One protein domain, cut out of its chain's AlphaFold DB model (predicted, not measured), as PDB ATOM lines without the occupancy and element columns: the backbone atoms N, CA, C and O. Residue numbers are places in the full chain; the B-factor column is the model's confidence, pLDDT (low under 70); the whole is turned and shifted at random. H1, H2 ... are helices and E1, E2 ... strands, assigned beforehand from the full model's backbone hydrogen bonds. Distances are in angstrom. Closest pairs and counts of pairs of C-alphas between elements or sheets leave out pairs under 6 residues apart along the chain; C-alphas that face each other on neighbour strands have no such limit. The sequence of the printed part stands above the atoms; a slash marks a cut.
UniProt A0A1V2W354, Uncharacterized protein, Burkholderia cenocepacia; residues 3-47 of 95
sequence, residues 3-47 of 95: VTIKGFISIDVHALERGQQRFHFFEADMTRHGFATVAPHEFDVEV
ATOM      1  N   VAL A   3     501.730 438.682 428.195       91.06
ATOM      2  CA  VAL A   3     501.645 439.808 429.136       91.06
ATOM      3  C   VAL A   3     502.884 440.676 428.998       91.06
ATOM      4  O   VAL A   3     504.004 440.170 428.981       91.06
ATOM      5  N   THR A   4     502.673 441.986 428.939       94.12
ATOM      6  CA  THR A   4     503.748 442.974 429.023       94.12
ATOM      7  C   THR A   4     503.881 443.424 430.472       94.12
ATOM      8  O   THR A   4     502.946 443.998 431.034       94.12
ATOM      9  N   ILE A   5     505.036 443.162 431.081       93.44
ATOM     10  CA  ILE A   5     505.351 443.571 432.452       93.44
ATOM     11  C   ILE A   5     506.201 444.837 432.385       93.44
ATOM     12  O   ILE A   5     507.196 444.887 431.662       93.44
ATOM     13  N   LYS A   6     505.807 445.861 433.145       96.12
ATOM     14  CA  LYS A   6     506.515 447.143 433.247       96.12
ATOM     15  C   LYS A   6     506.948 447.376 434.681       96.12
ATOM     16  O   LYS A   6     506.195 447.094 435.607       96.12
ATOM     17  N   GLY A   7     508.145 447.910 434.855       96.31
ATOM     18  CA  GLY A   7     508.659 448.223 436.175       96.31
ATOM     19  C   GLY A   7     510.038 448.853 436.129       96.31
ATOM     20  O   GLY A   7     510.451 449.446 435.131       96.31
ATOM     21  N   PHE A   8     510.747 448.720 437.238       97.19
ATOM     22  CA  PHE A   8     512.033 449.346 437.481       97.19
ATOM     23  C   PHE A   8     512.995 448.310 438.042       97.19
ATOM     24  O   PHE A   8     512.675 447.586 438.986       97.19
ATOM     25  N   ILE A   9     514.190 448.254 437.462       97.12
ATOM     26  CA  ILE A   9     515.339 447.623 438.098       97.12
ATOM     27  C   ILE A   9     515.873 448.633 439.107       97.12
ATOM     28  O   ILE A   9     516.251 449.748 438.738       97.12
ATOM     29  N   SER A  10     515.925 448.230 440.368       97.62
ATOM     30  CA  SER A  10     516.351 449.071 441.482       97.62
ATOM     31  C   SER A  10     517.456 448.394 442.282       97.62
ATOM     32  O   SER A  10     517.508 447.167 442.375       97.62
ATOM     33  N   ILE A  11     518.336 449.196 442.879       97.19
ATOM     34  CA  ILE A  11     519.398 448.739 443.779       97.19
ATOM     35  C   ILE A  11     519.072 449.126 445.223       97.19
ATOM     36  O   ILE A  11     518.593 450.232 445.476       97.19
ATOM     37  N   ASP A  12     519.309 448.214 446.166       97.38
ATOM     38  CA  ASP A  12     519.216 448.495 447.606       97.38
ATOM     39  C   ASP A  12     520.382 449.407 448.024       97.38
ATOM     40  O   ASP A  12     521.551 449.008 447.964       97.38
ATOM     41  N   VAL A  13     520.063 450.639 448.439       96.44
ATOM     42  CA  VAL A  13     521.057 451.660 448.802       96.44
ATOM     43  C   VAL A  13     521.848 451.228 450.034       96.44
ATOM     44  O   VAL A  13     523.071 451.337 450.051       96.44
ATOM     45  N   HIS A  14     521.187 450.650 451.034       94.94
ATOM     46  CA  HIS A  14     521.848 450.208 452.258       94.94
ATOM     47  C   HIS A  14     522.739 448.987 452.034       94.94
ATOM     48  O   HIS A  14     523.781 448.845 452.678       94.94
ATOM     49  N   ALA A  15     522.346 448.070 451.148       93.44
ATOM     50  CA  ALA A  15     523.224 446.974 450.750       93.44
ATOM     51  C   ALA A  15     524.461 447.506 450.018       93.44
ATOM     52  O   ALA A  15     525.577 447.087 450.341       93.44
ATOM     53  N   LEU A  16     524.271 448.463 449.104       93.88
ATOM     54  CA  LEU A  16     525.357 449.081 448.349       93.88
ATOM     55  C   LEU A  16     526.354 449.798 449.268       93.88
ATOM     56  O   LEU A  16     527.559 449.611 449.109       93.88
ATOM     57  N   GLU A  17     525.872 450.538 450.269       94.12
ATOM     58  CA  GLU A  17     526.701 451.185 451.302       94.12
ATOM     59  C   GLU A  17     527.570 450.182 452.079       94.12
ATOM     60  O   GLU A  17     528.687 450.498 452.481       94.12
ATOM     61  N   ARG A  18     527.094 448.942 452.250       96.06
ATOM     62  CA  ARG A  18     527.849 447.833 452.862       96.06
ATOM     63  C   ARG A  18     528.735 447.071 451.867       96.06
ATOM     64  O   ARG A  18     529.236 445.997 452.198       96.06
ATOM     65  N   GLY A  19     528.901 447.577 450.645       94.94
ATOM     66  CA  GLY A  19     529.683 446.940 449.584       94.94
ATOM     67  C   GLY A  19     529.004 445.729 448.934       94.94
ATOM     68  O   GLY A  19     529.671 444.945 448.265       94.94
ATOM     69  N   GLN A  20     527.692 445.547 449.122       95.31
ATOM     70  CA  GLN A  20     526.922 444.453 448.529       95.31
ATOM     71  C   GLN A  20     525.967 444.980 447.458       95.31
ATOM     72  O   GLN A  20     525.025 445.706 447.751       95.31
ATOM     73  N   GLN A  21     526.149 444.560 446.210       94.19
ATOM     74  CA  GLN A  21     525.213 444.906 445.142       94.19
ATOM     75  C   GLN A  21     524.024 443.942 445.159       94.19
ATOM     76  O   GLN A  21     524.192 442.735 444.984       94.19
ATOM     77  N   ARG A  22     522.819 444.474 445.384       95.31
ATOM     78  CA  ARG A  22     521.564 443.713 445.341       95.31
ATOM     79  C   ARG A  22     520.568 444.424 444.442       95.31
ATOM     80  O   ARG A  22     520.156 445.542 444.745       95.31
ATOM     81  N   PHE A  23     520.208 443.768 443.346       96.12
ATOM     82  CA  PHE A  23     519.259 444.281 442.367       96.12
ATOM     83  C   PHE A  23     517.910 443.596 442.525       96.12
ATOM     84  O   PHE A  23     517.831 442.394 442.775       96.12
ATOM     85  N   HIS A  24     516.857 444.379 442.348       96.25
ATOM     86  CA  HIS A  24     515.476 443.952 442.469       96.25
ATOM     87  C   HIS A  24     514.670 444.520 441.306       96.25
ATOM     88  O   HIS A  24     514.966 445.610 440.822       96.25
ATOM     89  N   PHE A  25     513.643 443.792 440.878       96.94
ATOM     90  CA  PHE A  25     512.636 444.313 439.965       96.94
ATOM     91  C   PHE A  25     511.380 444.658 440.764       96.94
ATOM     92  O   PHE A  25     510.873 443.813 441.505       96.94
ATOM     93  N   PHE A  26     510.887 445.882 440.609       96.44
ATOM     94  CA  PHE A  26     509.647 446.344 441.222       96.44
ATOM     95  C   PHE A  26     508.713 446.904 440.157       96.44
ATOM     96  O   PHE A  26     509.150 447.591 439.239       96.44
ATOM     97  N   GLU A  27     507.413 446.675 440.311       94.81
ATOM     98  CA  GLU A  27     506.393 447.244 439.416       94.81
ATOM     99  C   GLU A  27     506.204 448.764 439.612       94.81
ATOM    100  O   GLU A  27     505.555 449.423 438.805       94.81
ATOM    101  N   ALA A  28     506.790 449.345 440.666       93.00
ATOM    102  CA  ALA A  28     506.684 450.760 441.015       93.00
ATOM    103  C   ALA A  28     508.027 451.342 441.494       93.00
ATOM    104  O   ALA A  28     508.952 450.606 441.838       93.00
ATOM    105  N   ASP A  29     508.122 452.675 441.536       91.38
ATOM    106  CA  ASP A  29     509.284 453.379 442.086       91.38
ATOM    107  C   ASP A  29     509.380 453.171 443.606       91.38
ATOM    108  O   ASP A  29     508.497 453.565 444.371       91.38
ATOM    109  N   MET A  30     510.490 452.573 444.042       95.75
ATOM    110  CA  MET A  30     510.760 452.240 445.441       95.75
ATOM    111  C   MET A  30     511.733 453.212 446.116       95.75
ATOM    112  O   MET A  30     512.228 452.923 447.206       95.75
ATOM    113  N   THR A  31     511.999 454.379 445.520       93.56
ATOM    114  CA  THR A  31     512.993 455.333 446.040       93.56
ATOM    115  C   THR A  31     512.718 455.752 447.489       93.56
ATOM    116  O   THR A  31     513.627 455.860 448.310       93.56
ATOM    117  N   ARG A  32     511.439 455.885 447.862       94.00
ATOM    118  CA  ARG A  32     511.016 456.217 449.239       94.00
ATOM    119  C   ARG A  32     511.251 455.102 450.263       94.00
ATOM    120  O   ARG A  32     511.090 455.335 451.456       94.00
ATOM    121  N   HIS A  33     511.615 453.909 449.808       94.38
ATOM    122  CA  HIS A  33     511.797 452.713 450.625       94.38
ATOM    123  C   HIS A  33     513.267 452.270 450.703       94.38
ATOM    124  O   HIS A  33     513.535 451.115 451.018       94.38
ATOM    125  N   GLY A  34     514.218 453.173 450.426       95.81
ATOM    126  CA  GLY A  34     515.655 452.885 450.530       95.81
ATOM    127  C   GLY A  34     516.259 452.227 449.288       95.81
ATOM    128  O   GLY A  34     517.336 451.637 449.361       95.81
ATOM    129  N   PHE A  35     515.581 452.329 448.145       97.19
ATOM    130  CA  PHE A  35     516.098 451.869 446.858       97.19
ATOM    131  C   PHE A  35     516.511 453.053 445.984       97.19
ATOM    132  O   PHE A  35     516.045 454.170 446.170       97.19
ATOM    133  N   ALA A  36     517.378 452.812 445.008       96.56
ATOM    134  CA  ALA A  36     517.630 453.747 443.921       96.56
ATOM    135  C   ALA A  36     517.250 453.084 442.598       96.56
ATOM    136  O   ALA A  36     517.626 451.936 442.342       96.56
ATOM    137  N   THR A  37     516.504 453.798 441.758       96.25
ATOM    138  CA  THR A  37     516.148 453.318 440.419       96.25
ATOM    139  C   THR A  37     517.389 453.303 439.534       96.25
ATOM    140  O   THR A  37     518.024 454.334 439.322       96.25
ATOM    141  N   VAL A  38     517.725 452.127 439.007       95.81
ATOM    142  CA  VAL A  38     518.845 451.927 438.078       95.81
ATOM    143  C   VAL A  38     518.373 452.150 436.647       95.81
ATOM    144  O   VAL A  38     518.998 452.893 435.898       95.81
ATOM    145  N   ALA A  39     517.259 451.516 436.270       95.50
ATOM    146  CA  ALA A  39     516.664 451.667 434.947       95.50
ATOM    147  C   ALA A  39     515.179 451.268 434.948       95.50
ATOM    148  O   ALA A  39     514.819 450.287 435.603       95.50
ATOM    149  N   PRO A  40     514.311 451.959 434.187       95.31
ATOM    150  CA  PRO A  40     513.015 451.403 433.821       95.31
ATOM    151  C   PRO A  40     513.220 450.173 432.926       95.31
ATOM    152  O   PRO A  40     514.157 450.118 432.128       95.31
ATOM    153  N   HIS A  41     512.345 449.183 433.054       95.50
ATOM    154  CA  HIS A  41     512.421 447.954 432.279       95.50
ATOM    155  C   HIS A  41     511.024 447.462 431.899       95.50
ATOM    156  O   HIS A  41     510.081 447.516 432.689       95.50
ATOM    157  N   GLU A  42     510.909 446.996 430.662       95.94
ATOM    158  CA  GLU A  42     509.687 446.461 430.080       95.94
ATOM    159  C   GLU A  42     510.052 445.211 429.291       95.94
ATOM    160  O   GLU A  42     511.016 445.220 428.520       95.94
ATOM    161  N   PHE A  43     509.304 444.136 429.510       93.75
ATOM    162  CA  PHE A  43     509.521 442.878 428.815       93.75
ATOM    163  C   PHE A  43     508.207 442.124 428.628       93.75
ATOM    164  O   PHE A  43     507.287 442.197 429.448       93.75
ATOM    165  N   ASP A  44     508.137 441.396 427.519       95.12
ATOM    166  CA  ASP A  44     507.008 440.545 427.176       95.12
ATOM    167  C   ASP A  44     507.283 439.116 427.640       95.12
ATOM    168  O   ASP A  44     508.340 438.552 427.346       95.12
ATOM    169  N   VAL A  45     506.310 438.509 428.314       90.75
ATOM    170  CA  VAL A  45     506.354 437.098 428.707       90.75
ATOM    171  C   VAL A  45     505.112 436.359 428.242       90.75
ATOM    172  O   VAL A  45     504.001 436.893 428.251       90.75
ATOM    173  N   GLU A  46     505.301 435.101 427.864       90.31
ATOM    174  CA  GLU A  46     504.200 434.153 427.733       90.31
ATOM    175  C   GLU A  46     503.920 433.547 429.105       90.31
ATOM    176  O   GLU A  46     504.718 432.776 429.642       90.31
ATOM    177  N   VAL A  47     502.785 433.917 429.690       84.12
ATOM    178  CA  VAL A  47     502.264 433.273 430.895       84.12
ATOM    179  C   VAL A  47     501.415 432.098 430.441       84.12
ATOM    180  O   VAL A  47     500.498 432.282 429.644       84.12
TER     181      VAL A  47
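Overview. This is residues 3 to 47 of the 95 residues of an uncharacterized protein of Burkholderia cenocepacia (UniProt A0A1V2W354). Two long antiparallel strands, E1 and E3, run side by side as a twisted ribbon, with the short strand E2 along the other side of E1 beside its residues 8 to 11. The small helix H1 follows at one end of E1, while both ends of the printed part lie at the other end of the ribbon. The 45 printed residues hold three named strands and one named helix, in the order E1, H1, E2, E3; the sheet order is E2, E1, E3, all antiparallel, and the class is mostly strand. The whole is loose, with a radius of gyration of the C-alphas of 11.8 A, and only just elongated, spanning 37 by 19 by 14 A.

Arrangement. The inner strand E1, residues 3 to 12, is antiparallel to the edge strand E3, residues 35 to 46, at 156 degrees between directions. C-alphas 8 and 40 face each other at 4.3 A; N 3 and O 45 are within hydrogen-bond range at 2.9 A, as are N 36 and O 11 at 2.9 A. E3 bends by 74 degrees at residue 38. The other edge strand, E2, residues 23 to 26, is antiparallel to E1 at 137 degrees, with N 10 and O 24 within hydrogen-bond range at 2.8 A. E2 and E3 are apart. The sheet is only just strongly twisted, its C-alphas lying up to 4.2 A off the best plane. H1, residues 13 to 17, only grazes the sheet with residues 13 to 16; the closest C-alphas of H1 and E3 are those of Val 13 and Phe 35, 5.3 A apart. In H1 every O i to N i+4 pair is within hydrogen-bond range.

Along the chain. E1 begins at C-alpha 3 (501.645, 439.808, 429.136) and measures 26.9 A. E3 measures 28.7 A and ends at C-alpha 46 (504.200, 434.153, 427.733). E2 measures 9.9 A and H1 6.2 A.

Size, cuts and confidence. The two C-alphas farthest apart, those of Arg 18 and Glu 46, are 37.1 A apart. The printed part has no cut and no long link, and no printed residue is under 70 in pLDDT.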